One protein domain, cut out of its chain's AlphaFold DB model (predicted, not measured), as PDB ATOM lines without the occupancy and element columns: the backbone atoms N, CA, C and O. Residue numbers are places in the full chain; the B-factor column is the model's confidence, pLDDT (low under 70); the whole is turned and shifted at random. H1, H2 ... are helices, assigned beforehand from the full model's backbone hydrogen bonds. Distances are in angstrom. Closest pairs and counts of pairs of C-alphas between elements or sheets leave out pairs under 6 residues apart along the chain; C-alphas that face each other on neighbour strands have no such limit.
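What this domain is: This is residues 284 to 384 of the 398 residues of an uncharacterized protein of Dietzia alimentaria (UniProt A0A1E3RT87). A long helix, H1, is crossed near its middle by H5, and H6, which meets H5 at a corner, packs steeply on H1 farther along. Short H2 packs on residues 300 to 304 of H1, while H3 and H4 pack on H5 and a long loop, residues 338 to 350, leads from H4 back to H5. The 101 printed residues hold six named helices, H1 to H6 in chain order, and no named strand: the class is all helix, with mostly crossed packing. The whole is compact, with a radius of gyration of the C-alphas of 13.5 A and spans of 39 by 32 by 27 A.

How they stand to each other: H1, residues 284 to 306, touches H2, residues 313 to 317, with residues 300 to 304 alone; their closest C-alphas, Thr 304 and Leu 314, are 6.2 A apart. H5, residues 351 to 365, touches H1 at Val 297 and Met 356, the closest C-alphas, 6.4 A apart, about perpendicular but only just, at 70.2 degrees. H6, residues 367 to 380, touches H1 at a steep tilt of 48 degrees, the same way; the closest C-alphas, Ala 296 and Val 374, are 5.9 A apart. H3, residues 323 to 327, touches H5, the closest C-alphas being Ala 326 and Thr 351, 5.0 A. H4, residues 331 to 337, touches H5 at a steep tilt of 53 degrees, the closest C-alphas being Ile 334 and Ala 357, 5.1 A. H4 and H6 are apart. Every O i to N i+4 pair is within hydrogen-bond range in H1 to H5, and 8 of 10 in H6.

Where its parts are: H1 begins at C-alpha 284 (-7.168, -31.918, 31.138) and is 32.7 A long; H2 is 5.3 A, H3 6.4 A, H4 9.9 A and H5 21.2 A. H6, 20.5 A, ends at C-alpha 380 (-11.104, -23.440, 2.655).

The domain as a whole: The C-alphas of Asp 309 and Ala 342, 40.8 A apart, are the two farthest apart. The printed part has no cut, and the link from H4 to H5 is long. Residues 302 to 317, 338 to 345 and 367 to 384 have pLDDT under 70.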
ATOM      1  N   HIS A 284      -6.506 -31.380  32.325       85.62
ATOM      2  CA  HIS A 284      -7.168 -31.918  31.138       85.62
ATOM      3  C   HIS A 284      -7.740 -30.804  30.258       85.62
ATOM      4  O   HIS A 284      -7.539 -30.847  29.042       85.62
ATOM      5  N   ALA A 285      -8.398 -29.806  30.850       81.31
ATOM      6  CA  ALA A 285      -8.934 -28.651  30.132       81.31
ATOM      7  C   ALA A 285      -7.814 -27.835  29.464       81.31
ATOM      8  O   ALA A 285      -7.916 -27.512  28.281       81.31
ATOM      9  N   ASP A 286      -6.690 -27.632  30.152       80.12
ATOM     10  CA  ASP A 286      -5.496 -26.989  29.597       80.12
ATOM     11  C   ASP A 286      -4.946 -27.763  28.397       80.12
ATOM     12  O   ASP A 286      -4.575 -27.181  27.379       80.12
ATOM     13  N   ARG A 287      -4.958 -29.102  28.452       84.50
ATOM     14  CA  ARG A 287      -4.558 -29.934  27.309       84.50
ATOM     15  C   ARG A 287      -5.525 -29.797  26.134       84.50
ATOM     16  O   ARG A 287      -5.074 -29.784  24.986       84.50
ATOM     17  N   VAL A 288      -6.833 -29.718  26.396       80.25
ATOM     18  CA  VAL A 288      -7.851 -29.458  25.365       80.25
ATOM     19  C   VAL A 288      -7.563 -28.115  24.693       80.25
ATOM     20  O   VAL A 288      -7.390 -28.089  23.472       80.25
ATOM     21  N   ARG A 289      -7.400 -27.045  25.484       76.06
ATOM     22  CA  ARG A 289      -7.036 -25.695  25.023       76.06
ATOM     23  C   ARG A 289      -5.770 -25.725  24.173       76.06
ATOM     24  O   ARG A 289      -5.777 -25.270  23.030       76.06
ATOM     25  N   LEU A 290      -4.706 -26.341  24.682       79.06
ATOM     26  CA  LEU A 290      -3.423 -26.453  23.996       79.06
ATOM     27  C   LEU A 290      -3.552 -27.146  22.634       79.06
ATOM     28  O   LEU A 290      -2.967 -26.723  21.638       79.06
ATOM     29  N   TYR A 291      -4.297 -28.245  22.554       81.69
ATOM     30  CA  TYR A 291      -4.429 -28.990  21.302       81.69
ATOM     31  C   TYR A 291      -5.353 -28.316  20.290       81.69
ATOM     32  O   TYR A 291      -5.130 -28.457  19.081       81.69
ATOM     33  N   GLN A 292      -6.347 -27.569  20.762       75.31
ATOM     34  CA  GLN A 292      -7.146 -26.685  19.920       75.31
ATOM     35  C   GLN A 292      -6.270 -25.569  19.346       75.31
ATOM     36  O   GLN A 292      -6.243 -25.397  18.127       75.31
ATOM     37  N   LEU A 293      -5.462 -24.920  20.185       74.06
ATOM     38  CA  LEU A 293      -4.523 -23.877  19.780       74.06
ATOM     39  C   LEU A 293      -3.476 -24.404  18.785       74.06
ATOM     40  O   LEU A 293      -3.292 -23.822  17.721       74.06
ATOM     41  N   HIS A 294      -2.894 -25.584  19.030       77.31
ATOM     42  CA  HIS A 294      -2.016 -26.255  18.064       77.31
ATOM     43  C   HIS A 294      -2.691 -26.501  16.710       77.31
ATOM     44  O   HIS A 294      -2.028 -26.484  15.673       77.31
ATOM     45  N   SER A 295      -3.986 -26.818  16.717       74.06
ATOM     46  CA  SER A 295      -4.732 -27.071  15.487       74.06
ATOM     47  C   SER A 295      -5.023 -25.772  14.740       74.06
ATOM     48  O   SER A 295      -4.924 -25.758  13.518       74.06
ATOM     49  N   ALA A 296      -5.337 -24.695  15.457       73.19
ATOM     50  CA  ALA A 296      -5.554 -23.375  14.881       73.19
ATOM     51  C   ALA A 296      -4.262 -22.786  14.300       73.19
ATOM     52  O   ALA A 296      -4.244 -22.426  13.129       73.19
ATOM     53  N   VAL A 297      -3.154 -22.815  15.053       77.00
ATOM     54  CA  VAL A 297      -1.828 -22.390  14.565       77.00
ATOM     55  C   VAL A 297      -1.420 -23.173  13.322       77.00
ATOM     56  O   VAL A 297      -0.887 -22.595  12.379       77.00
ATOM     57  N   PHE A 298      -1.687 -24.483  13.281       74.69
ATOM     58  CA  PHE A 298      -1.414 -25.282  12.088       74.69
ATOM     59  C   PHE A 298      -2.229 -24.813  10.879       74.69
ATOM     60  O   PHE A 298      -1.679 -24.695   9.788       74.69
ATOM     61  N   VAL A 299      -3.525 -24.557  11.068       70.75
ATOM     62  CA  VAL A 299      -4.407 -24.067  10.003       70.75
ATOM     63  C   VAL A 299      -3.945 -22.694   9.520       70.75
ATOM     64  O   VAL A 299      -3.747 -22.538   8.322       70.75
ATOM     65  N   TRP A 300      -3.671 -21.758  10.431       75.25
ATOM     66  CA  TRP A 300      -3.135 -20.434  10.114       75.25
ATOM     67  C   TRP A 300      -1.824 -20.492   9.331       75.25
ATOM     68  O   TRP A 300      -1.684 -19.854   8.289       75.25
ATOM     69  N   TRP A 301      -0.859 -21.282   9.810       76.75
ATOM     70  CA  TRP A 301       0.410 -21.478   9.118       76.75
ATOM     71  C   TRP A 301       0.185 -22.040   7.713       76.75
ATOM     72  O   TRP A 301       0.800 -21.579   6.751       76.75
ATOM     73  N   PHE A 302      -0.711 -23.020   7.578       69.81
ATOM     74  CA  PHE A 302      -0.998 -23.651   6.299       69.81
ATOM     75  C   PHE A 302      -1.665 -22.681   5.319       69.81
ATOM     76  O   PHE A 302      -1.236 -22.600   4.169       69.81
ATOM     77  N   THR A 303      -2.683 -21.931   5.748       68.38
ATOM     78  CA  THR A 303      -3.377 -20.966   4.884       68.38
ATOM     79  C   THR A 303      -2.460 -19.813   4.493       68.38
ATOM     80  O   THR A 303      -2.351 -19.515   3.306       68.38
ATOM     81  N   THR A 304      -1.690 -19.273   5.442       69.81
ATOM     82  CA  THR A 304      -0.646 -18.263   5.192       69.81
ATOM     83  C   THR A 304       0.368 -18.731   4.148       69.81
ATOM     84  O   THR A 304       0.797 -17.956   3.296       69.81
ATOM     85  N   ARG A 305       0.780 -20.001   4.212       69.62
ATOM     86  CA  ARG A 305       1.845 -20.539   3.360       69.62
ATOM     87  C   ARG A 305       1.372 -20.969   1.974       69.62
ATOM     88  O   ARG A 305       2.144 -20.855   1.027       69.62
ATOM     89  N   TYR A 306       0.164 -21.517   1.860       65.50
ATOM     90  CA  TYR A 306      -0.269 -22.226   0.650       65.50
ATOM     91  C   TYR A 306      -1.481 -21.611  -0.047       65.50
ATOM     92  O   TYR A 306      -1.700 -21.915  -1.217       65.50
ATOM     93  N   GLN A 307      -2.269 -20.776   0.632       67.56
ATOM     94  CA  GLN A 307      -3.433 -20.107   0.043       67.56
ATOM     95  C   GLN A 307      -3.618 -18.679   0.591       67.56
ATOM     96  O   GLN A 307      -4.704 -18.357   1.079       67.56
ATOM     97  N   PRO A 308      -2.585 -17.813   0.515       64.06
ATOM     98  CA  PRO A 308      -2.649 -16.473   1.094       64.06
ATOM     99  C   PRO A 308      -3.805 -15.642   0.516       64.06
ATOM    100  O   PRO A 308      -4.503 -14.966   1.260       64.06
ATOM    101  N   ASP A 309      -4.085 -15.777  -0.783       68.38
ATOM    102  CA  ASP A 309      -5.101 -14.972  -1.479       68.38
ATOM    103  C   ASP A 309      -6.543 -15.477  -1.281       68.38
ATOM    104  O   ASP A 309      -7.490 -14.882  -1.791       68.38
ATOM    105  N   ARG A 310      -6.731 -16.612  -0.592       57.81
ATOM    106  CA  ARG A 310      -8.046 -17.247  -0.376       57.81
ATOM    107  C   ARG A 310      -8.431 -17.361   1.098       57.81
ATOM    108  O   ARG A 310      -9.439 -17.992   1.405       57.81
ATOM    109  N   SER A 311      -7.630 -16.791   1.998       60.81
ATOM    110  CA  SER A 311      -7.842 -16.873   3.440       60.81
ATOM    111  C   SER A 311      -7.834 -15.483   4.070       60.81
ATOM    112  O   SER A 311      -6.843 -14.761   4.009       60.81
ATOM    113  N   ASP A 312      -8.935 -15.154   4.732       64.62
ATOM    114  CA  ASP A 312      -9.096 -14.021   5.654       64.62
ATOM    115  C   ASP A 312      -8.137 -14.072   6.857       64.62
ATOM    116  O   ASP A 312      -7.742 -13.030   7.374       64.62
ATOM    117  N   ALA A 313      -7.675 -15.268   7.237       64.25
ATOM    118  CA  ALA A 313      -6.731 -15.493   8.331       64.25
ATOM    119  C   ALA A 313      -5.483 -14.589   8.294       64.25
ATOM    120  O   ALA A 313      -4.944 -14.257   9.342       64.25
ATOM    121  N   LEU A 314      -5.000 -14.176   7.117       66.88
ATOM    122  CA  LEU A 314      -3.866 -13.247   7.022       66.88
ATOM    123  C   LEU A 314      -4.226 -11.806   7.392       66.88
ATOM    124  O   LEU A 314      -3.399 -11.110   7.980       66.88
ATOM    125  N   ALA A 315      -5.426 -11.359   7.025       68.69
ATOM    126  CA  ALA A 315      -5.916 -10.026   7.355       68.69
ATOM    127  C   ALA A 315      -6.233  -9.909   8.853       68.69
ATOM    128  O   ALA A 315      -6.040  -8.847   9.436       68.69
ATOM    129  N   GLU A 316      -6.674 -11.006   9.470       64.44
ATOM    130  CA  GLU A 316      -7.170 -11.015  10.847       64.44
ATOM    131  C   GLU A 316      -6.140 -11.494  11.879       64.44
ATOM    132  O   GLU A 316      -6.020 -10.908  12.954       64.44
ATOM    133  N   TRP A 317      -5.343 -12.518  11.555       69.44
ATOM    134  CA  TRP A 317      -4.331 -13.084  12.461       69.44
ATOM    135  C   TRP A 317      -2.902 -12.642  12.136       69.44
ATOM    136  O   TRP A 317      -1.966 -12.964  12.872       69.44
ATOM    137  N   GLY A 318      -2.712 -11.920  11.030       72.88
ATOM    138  CA  GLY A 318      -1.399 -11.521  10.538       72.88
ATOM    139  C   GLY A 318      -0.613 -12.681   9.920       72.88
ATOM    140  O   GLY A 318      -1.154 -13.737   9.587       72.88
ATOM    141  N   LYS A 319       0.696 -12.487   9.735       78.62
ATOM    142  CA  LYS A 319       1.606 -13.497   9.170       78.62
ATOM    143  C   LYS A 319       2.239 -14.346  10.268       78.62
ATOM    144  O   LYS A 319       2.462 -13.866  11.375       78.62
ATOM    145  N   PHE A 320       2.575 -15.596   9.934       82.00
ATOM    146  CA  PHE A 320       3.340 -16.460  10.835       82.00
ATOM    147  C   PHE A 320       4.648 -15.770  11.260       82.00
ATOM    148  O   PHE A 320       5.334 -15.262  10.366       82.00
ATOM    149  N   PRO A 321       5.017 -15.761  12.560       85.12
ATOM    150  CA  PRO A 321       6.147 -14.976  13.022       85.12
ATOM    151  C   PRO A 321       7.435 -15.489  12.390       85.12
ATOM    152  O   PRO A 321       7.632 -16.700  12.237       85.12
ATOM    153  N   ASN A 322       8.327 -14.574  12.040       86.81
ATOM    154  CA  ASN A 322       9.694 -14.909  11.669       86.81
ATOM    155  C   ASN A 322      10.575 -15.083  12.932       86.81
ATOM    156  O   ASN A 322      10.139 -14.763  14.039       86.81
ATOM    157  N   PRO A 323      11.808 -15.615  12.815       87.00
ATOM    158  CA  PRO A 323      12.684 -15.820  13.973       87.00
ATOM    159  C   PRO A 323      12.942 -14.564  14.824       87.00
ATOM    160  O   PRO A 323      12.920 -14.666  16.045       87.00
ATOM    161  N   ALA A 324      13.099 -13.385  14.213       87.94
ATOM    162  CA  ALA A 324      13.347 -12.138  14.942       87.94
ATOM    163  C   ALA A 324      12.103 -11.640  15.702       87.94
ATOM    164  O   ALA A 324      12.217 -11.083  16.790       87.94
ATOM    165  N   GLU A 325      10.905 -11.862  15.156       87.75
ATOM    166  CA  GLU A 325       9.637 -11.603  15.858       87.75
ATOM    167  C   GLU A 325       9.418 -12.606  17.000       87.75
ATOM    168  O   GLU A 325       8.872 -12.261  18.050       87.75
ATOM    169  N   ALA A 326       9.869 -13.851  16.827       87.44
ATOM    170  CA  ALA A 326       9.769 -14.870  17.863       87.44
ATOM    171  C   ALA A 326      10.639 -14.545  19.083       87.44
ATOM    172  O   ALA A 326      10.165 -14.694  20.206       87.44
ATOM    173  N   GLU A 327      11.861 -14.042  18.878       88.38
ATOM    174  CA  GLU A 327      12.773 -13.620  19.954       88.38
ATOM    175  C   GLU A 327      12.197 -12.503  20.840       88.38
ATOM    176  O   GLU A 327      12.557 -12.399  22.010       88.38
ATOM    177  N   GLN A 328      11.260 -11.706  20.315       89.38
ATOM    178  CA  GLN A 328      10.575 -10.647  21.065       89.38
ATOM    179  C   GLN A 328       9.433 -11.174  21.946       89.38
ATOM    180  O   GLN A 328       8.926 -10.444  22.797       89.38
ATOM    181  N   THR A 329       8.999 -12.425  21.758       88.62
ATOM    182  CA  THR A 329       7.927 -13.013  22.570       88.62
ATOM    183  C   THR A 329       8.475 -13.454  23.921       88.62
ATOM    184  O   THR A 329       9.395 -14.273  23.988       88.62
ATOM    185  N   HIS A 330       7.879 -12.971  25.012       88.06
ATOM    186  CA  HIS A 330       8.334 -13.341  26.344       88.06
ATOM    187  C   HIS A 330       8.076 -14.841  26.600       88.06
ATOM    188  O   HIS A 330       6.952 -15.314  26.403       88.06
ATOM    189  N   PRO A 331       9.062 -15.625  27.082       82.94
ATOM    190  CA  PRO A 331       8.877 -17.054  27.342       82.94
ATOM    191  C   PRO A 331       7.702 -17.383  28.275       82.94
ATOM    192  O   PRO A 331       7.077 -18.432  28.137       82.94
ATOM    193  N   THR A 332       7.346 -16.483  29.193       84.12
ATOM    194  CA  THR A 332       6.147 -16.638  30.038       84.12
ATOM    195  C   THR A 332       4.849 -16.630  29.238       84.12
ATOM    196  O   THR A 332       3.972 -17.424  29.553       84.12
ATOM    197  N   ASP A 333       4.723 -15.822  28.183       83.50
ATOM    198  CA  ASP A 333       3.513 -15.803  27.345       83.50
ATOM    199  C   ASP A 333       3.337 -17.143  26.630       83.50
ATOM    200  O   ASP A 333       2.238 -17.680  26.509       83.50
ATOM    201  N   ILE A 334       4.461 -17.736  26.225       79.44
ATOM    202  CA  ILE A 334       4.502 -19.081  25.662       79.44
ATOM    203  C   ILE A 334       4.071 -20.093  26.731       79.44
ATOM    204  O   ILE A 334       3.197 -20.918  26.478       79.44
ATOM    205  N   ALA A 335       4.618 -20.007  27.945       71.75
ATOM    206  CA  ALA A 335       4.240 -20.875  29.060       71.75
ATOM    207  C   ALA A 335       2.739 -20.797  29.391       71.75
ATOM    208  O   ALA A 335       2.109 -21.831  29.616       71.75
ATOM    209  N   LEU A 336       2.166 -19.590  29.378       76.69
ATOM    210  CA  LEU A 336       0.738 -19.345  29.581       76.69
ATOM    211  C   LEU A 336      -0.097 -19.981  28.466       76.69
ATOM    212  O   LEU A 336      -1.028 -20.726  28.766       76.69
ATOM    213  N   ALA A 337       0.298 -19.807  27.201       73.50
ATOM    214  CA  ALA A 337      -0.364 -20.446  26.061       73.50
ATOM    215  C   ALA A 337      -0.309 -21.986  26.118       73.50
ATOM    216  O   ALA A 337      -1.218 -22.672  25.647       73.50
ATOM    217  N   TYR A 338       0.745 -22.548  26.720       69.69
ATOM    218  CA  TYR A 338       0.868 -23.986  26.962       69.69
ATOM    219  C   TYR A 338       0.093 -24.493  28.190       69.69
ATOM    220  O   TYR A 338       0.046 -25.709  28.388       69.69
ATOM    221  N   GLY A 339      -0.494 -23.614  29.015       63.94
ATOM    222  CA  GLY A 339      -1.052 -23.993  30.324       63.94
ATOM    223  C   GLY A 339       0.023 -24.526  31.285       63.94
ATOM    224  O   GLY A 339      -0.246 -25.321  32.177       63.94
ATOM    225  N   ALA A 340       1.280 -24.142  31.064       61.97
ATOM    226  CA  ALA A 340       2.476 -24.723  31.665       61.97
ATOM    227  C   ALA A 340       2.994 -23.911  32.868       61.97
ATOM    228  O   ALA A 340       4.198 -23.895  33.140       61.97
ATOM    229  N   THR A 341       2.104 -23.239  33.606       55.19
ATOM    230  CA  THR A 341       2.469 -22.350  34.729       55.19
ATOM    231  C   THR A 341       3.275 -23.072  35.814       55.19
ATOM    232  O   THR A 341       4.185 -22.486  36.393       55.19
ATOM    233  N   ALA A 342       3.015 -24.366  36.029       43.34
ATOM    234  CA  ALA A 342       3.701 -25.188  37.029       43.34
ATOM    235  C   ALA A 342       5.066 -25.759  36.581       43.34
ATOM    236  O   ALA A 342       5.868 -26.154  37.427       43.34
ATOM    237  N   THR A 343       5.349 -25.837  35.275       53.97
ATOM    238  CA  THR A 343       6.623 -26.366  34.739       53.97
ATOM    239  C   THR A 343       7.652 -25.279  34.426       53.97
ATOM    240  O   THR A 343       8.809 -25.605  34.167       53.97
ATOM    241  N   GLY A 344       7.244 -24.008  34.498       54.66
ATOM    242  CA  GLY A 344       8.076 -22.849  34.182       54.66
ATOM    243  C   GLY A 344       8.150 -22.547  32.678       54.66
ATOM    244  O   GLY A 344       7.750 -23.372  31.851       54.66
ATOM    245  N   PRO A 345       8.629 -21.346  32.307       69.69
ATOM    246  CA  PRO A 345       8.740 -20.946  30.913       69.69
ATOM    247  C   PRO A 345       9.823 -21.731  30.155       69.69
ATOM    248  O   PRO A 345      10.804 -22.174  30.758       69.69
ATOM    249  N   PRO A 346       9.673 -21.908  28.828       71.00
ATOM    250  CA  PRO A 346      10.716 -22.498  27.997       71.00
ATOM    251  C   PRO A 346      11.995 -21.650  28.024       71.00
ATOM    252  O   PRO A 346      11.953 -20.438  28.213       71.00
ATOM    253  N   VAL A 347      13.139 -22.296  27.780       74.00
ATOM    254  CA  VAL A 347      14.468 -21.647  27.798       74.00
ATOM    255  C   VAL A 347      14.606 -20.568  26.714       74.00
ATOM    256  O   VAL A 347      15.361 -19.619  26.884       74.00
ATOM    257  N   SER A 348      13.883 -20.700  25.599       78.56
ATOM    258  CA  SER A 348      13.852 -19.710  24.518       78.56
ATOM    259  C   SER A 348      12.508 -19.710  23.793       78.56
ATOM    260  O   SER A 348      11.771 -20.705  23.796       78.56
ATOM    261  N   ALA A 349      12.190 -18.580  23.161       81.75
ATOM    262  CA  ALA A 349      11.019 -18.437  22.318       81.75
ATOM    263  C   ALA A 349      11.281 -19.040  20.931       81.75
ATOM    264  O   ALA A 349      12.165 -18.612  20.198       81.75
ATOM    265  N   THR A 350      10.507 -20.061  20.565       85.38
ATOM    266  CA  THR A 350      10.522 -20.618  19.203       85.38
ATOM    267  C   THR A 350       9.484 -19.906  18.347       85.38
ATOM    268  O   THR A 350       8.480 -19.434  18.871       85.38
ATOM    269  N   THR A 351       9.641 -19.901  17.023       83.44
ATOM    270  CA  THR A 351       8.622 -19.367  16.097       83.44
ATOM    271  C   THR A 351       7.260 -20.037  16.269       83.44
ATOM    272  O   THR A 351       6.229 -19.376  16.203       83.44
ATOM    273  N   TRP A 352       7.244 -21.337  16.575       82.94
ATOM    274  CA  TRP A 352       6.016 -22.047  16.929       82.94
ATOM    275  C   TRP A 352       5.440 -21.588  18.276       82.94
ATOM    276  O   TRP A 352       4.239 -21.366  18.380       82.94
ATOM    277  N   GLY A 353       6.274 -21.420  19.303       82.12
ATOM    278  CA  GLY A 353       5.841 -20.914  20.608       82.12
ATOM    279  C   GLY A 353       5.302 -19.482  20.532       82.12
ATOM    280  O   GLY A 353       4.252 -19.198  21.099       82.12
ATOM    281  N   ALA A 354       5.963 -18.614  19.767       85.50
ATOM    282  CA  ALA A 354       5.523 -17.250  19.497       85.50
ATOM    283  C   ALA A 354       4.189 -17.216  18.741       85.50
ATOM    284  O   ALA A 354       3.283 -16.480  19.123       85.50
ATOM    285  N   ALA A 355       4.028 -18.077  17.730       83.31
ATOM    286  CA  ALA A 355       2.760 -18.266  17.035       83.31
ATOM    287  C   ALA A 355       1.642 -18.689  17.998       83.31
ATOM    288  O   ALA A 355       0.566 -18.103  17.984       83.31
ATOM    289  N   MET A 356       1.901 -19.665  18.868       83.38
ATOM    290  CA  MET A 356       0.943 -20.110  19.885       83.38
ATOM    291  C   MET A 356       0.553 -18.975  20.837       83.38
ATOM    292  O   MET A 356      -0.633 -18.759  21.048       83.38
ATOM    293  N   ALA A 357       1.522 -18.220  21.360       85.12
ATOM    294  CA  ALA A 357       1.267 -17.090  22.253       85.12
ATOM    295  C   ALA A 357       0.514 -15.935  21.566       85.12
ATOM    296  O   ALA A 357      -0.311 -15.272  22.189       85.12
ATOM    297  N   ALA A 358       0.781 -15.675  20.283       84.31
ATOM    298  CA  ALA A 358       0.032 -14.694  19.498       84.31
ATOM    299  C   ALA A 358      -1.426 -15.132  19.298       84.31
ATOM    300  O   ALA A 358      -2.347 -14.358  19.546       84.31
ATOM    301  N   GLN A 359      -1.633 -16.395  18.922       79.00
ATOM    302  CA  GLN A 359      -2.963 -16.953  18.712       79.00
ATOM    303  C   GLN A 359      -3.779 -17.067  20.013       79.00
ATOM    304  O   GLN A 359      -4.981 -16.824  20.012       79.00
ATOM    305  N   ASP A 360      -3.140 -17.396  21.139       81.56
ATOM    306  CA  ASP A 360      -3.807 -17.466  22.443       81.56
ATOM    307  C   ASP A 360      -4.297 -16.082  22.898       81.56
ATOM    308  O   ASP A 360      -5.444 -15.952  23.320       81.56
ATOM    309  N   ARG A 361      -3.483 -15.031  22.702       82.56
ATOM    310  CA  ARG A 361      -3.884 -13.632  22.949       82.56
ATOM    311  C   ARG A 361      -5.035 -13.180  22.053       82.56
ATOM    312  O   ARG A 361      -5.935 -12.489  22.524       82.56
ATOM    313  N   HIS A 362      -5.011 -13.559  20.775       76.69
ATOM    314  CA  HIS A 362      -6.090 -13.225  19.846       76.69
ATOM    315  C   HIS A 362      -7.409 -13.882  20.278       76.69
ATOM    316  O   HIS A 362      -8.415 -13.187  20.403       76.69
ATOM    317  N   ARG A 363      -7.386 -15.176  20.637       75.81
ATOM    318  CA  ARG A 363      -8.562 -15.872  21.187       75.81
ATOM    319  C   ARG A 363      -9.103 -15.198  22.448       75.81
ATOM    320  O   ARG A 363     -10.312 -15.108  22.607       75.81
ATOM    321  N   ASP A 364      -8.232 -14.771  23.359       78.06
ATOM    322  CA  ASP A 364      -8.666 -14.130  24.607       78.06
ATOM    323  C   ASP A 364      -9.307 -12.749  24.362       78.06
ATOM    324  O   ASP A 364     -10.143 -12.315  25.151       78.06
ATOM    325  N   THR A 365      -8.948 -12.080  23.261       81.19
ATOM    326  CA  THR A 365      -9.505 -10.773  22.876       81.19
ATOM    327  C   THR A 365     -10.849 -10.912  22.154       81.19
ATOM    328  O   THR A 365     -11.739 -10.092  22.373       81.19
ATOM    329  N   ASP A 366     -11.012 -11.948  21.325       72.75
ATOM    330  CA  ASP A 366     -12.251 -12.235  20.594       72.75
ATOM    331  C   ASP A 366     -12.514 -13.759  20.493       72.75
ATOM    332  O   ASP A 366     -12.121 -14.427  19.528       72.75
ATOM    333  N   PRO A 367     -13.160 -14.353  21.515       68.62
ATOM    334  CA  PRO A 367     -13.379 -15.798  21.580       68.62
ATOM    335  C   PRO A 367     -14.379 -16.320  20.541       68.62
ATOM    336  O   PRO A 367     -14.330 -17.500  20.178       68.62
ATOM    337  N   ASP A 368     -15.309 -15.472  20.101       63.94
ATOM    338  CA  ASP A 368     -16.417 -15.864  19.235       63.94
ATOM    339  C   ASP A 368     -16.002 -15.913  17.763       63.94
ATOM    340  O   ASP A 368     -16.391 -16.858  17.064       63.94
ATOM    341  N   SER A 369     -15.179 -14.967  17.298       65.81
ATOM    342  CA  SER A 369     -14.630 -14.987  15.932       65.81
ATOM    343  C   SER A 369     -13.624 -16.122  15.738       65.81
ATOM    344  O   SER A 369     -13.616 -16.788  14.699       65.81
ATOM    345  N   TRP A 370     -12.852 -16.442  16.782       64.50
ATOM    346  CA  TRP A 370     -11.844 -17.500  16.783       64.50
ATOM    347  C   TRP A 370     -12.353 -18.837  16.227       64.50
ATOM    348  O   TRP A 370     -11.712 -19.472  15.382       64.50
ATOM    349  N   TRP A 371     -13.519 -19.289  16.696       60.00
ATOM    350  CA  TRP A 371     -14.067 -20.589  16.309       60.00
ATOM    351  C   TRP A 371     -14.612 -20.612  14.888       60.00
ATOM    352  O   TRP A 371     -14.476 -21.625  14.192       60.00
ATOM    353  N   GLU A 372     -15.203 -19.506  14.449       62.06
ATOM    354  CA  GLU A 372     -15.720 -19.363  13.092       62.06
ATOM    355  C   GLU A 372     -14.582 -19.337  12.081       62.06
ATOM    356  O   GLU A 372     -14.649 -20.040  11.073       62.06
ATOM    357  N   LEU A 373     -13.490 -18.653  12.406       59.94
ATOM    358  CA  LEU A 373     -12.300 -18.572  11.569       59.94
ATOM    359  C   LEU A 373     -11.566 -19.902  11.462       59.94
ATOM    360  O   LEU A 373     -11.226 -20.337  10.364       59.94
ATOM    361  N   VAL A 374     -11.374 -20.624  12.572       60.09
ATOM    362  CA  VAL A 374     -10.787 -21.973  12.516       60.09
ATOM    363  C   VAL A 374     -11.660 -22.909  11.674       60.09
ATOM    364  O   VAL A 374     -11.131 -23.757  10.950       60.09
ATOM    365  N   ALA A 375     -12.987 -22.775  11.739       61.47
ATOM    366  CA  ALA A 375     -13.906 -23.564  10.926       61.47
ATOM    367  C   ALA A 375     -13.872 -23.164   9.439       61.47
ATOM    368  O   ALA A 375     -13.807 -24.049   8.581       61.47
ATOM    369  N   ALA A 376     -13.870 -21.865   9.130       59.41
ATOM    370  CA  ALA A 376     -13.802 -21.322   7.775       59.41
ATOM    371  C   ALA A 376     -12.471 -21.673   7.105       59.41
ATOM    372  O   ALA A 376     -12.455 -22.249   6.017       59.41
ATOM    373  N   ALA A 377     -11.358 -21.462   7.805       56.31
ATOM    374  CA  ALA A 377     -10.036 -21.831   7.334       56.31
ATOM    375  C   ALA A 377      -9.920 -23.348   7.129       56.31
ATOM    376  O   ALA A 377      -9.352 -23.782   6.135       56.31
ATOM    377  N   ARG A 378     -10.536 -24.185   7.982       59.44
ATOM    378  CA  ARG A 378     -10.630 -25.638   7.730       59.44
ATOM    379  C   ARG A 378     -11.443 -25.986   6.483       59.44
ATOM    380  O   ARG A 378     -11.098 -26.954   5.811       59.44
ATOM    381  N   ALA A 379     -12.512 -25.247   6.200       60.53
ATOM    382  CA  ALA A 379     -13.367 -25.464   5.035       60.53
ATOM    383  C   ALA A 379     -12.726 -24.975   3.724       60.53
ATOM    384  O   ALA A 379     -12.998 -25.549   2.672       60.53
ATOM    385  N   ALA A 380     -11.865 -23.958   3.790       58.06
ATOM    386  CA  ALA A 380     -11.104 -23.440   2.655       58.06
ATOM    387  C   ALA A 380      -9.938 -24.357   2.242       58.06
ATOM    388  O   ALA A 380      -9.416 -24.241   1.131       58.06
ATOM    389  N   LEU A 381      -9.533 -25.294   3.109       59.22
ATOM    390  CA  LEU A 381      -8.439 -26.210   2.805       59.22
ATOM    391  C   LEU A 381      -8.796 -27.111   1.616       59.22
ATOM    392  O   LEU A 381      -9.885 -27.689   1.577       59.22
ATOM    393  N   PRO A 382      -7.877 -27.265   0.647       57.81
ATOM    394  CA  PRO A 382      -8.141 -28.038  -0.555       57.81
ATOM    395  C   PRO A 382      -8.383 -29.513  -0.210       57.81
ATOM    396  O   PRO A 382      -7.935 -30.025   0.825       57.81
ATOM    397  N   ALA A 383      -9.115 -30.196  -1.090       55.38
ATOM    398  CA  ALA A 383      -9.468 -31.593  -0.902       55.38
ATOM    399  C   ALA A 383      -8.198 -32.471  -0.745       55.38
ATOM    400  O   ALA A 383      -7.155 -32.157  -1.328       55.38
ATOM    401  N   PRO A 384      -8.233 -33.544   0.076       49.84
ATOM    402  CA  PRO A 384      -7.042 -34.330   0.426       49.84
ATOM    403  C   PRO A 384      -6.271 -34.895  -0.778       49.84
ATOM    404  O   PRO A 384      -5.064 -35.096  -0.702       49.84
TER     405      PRO A 384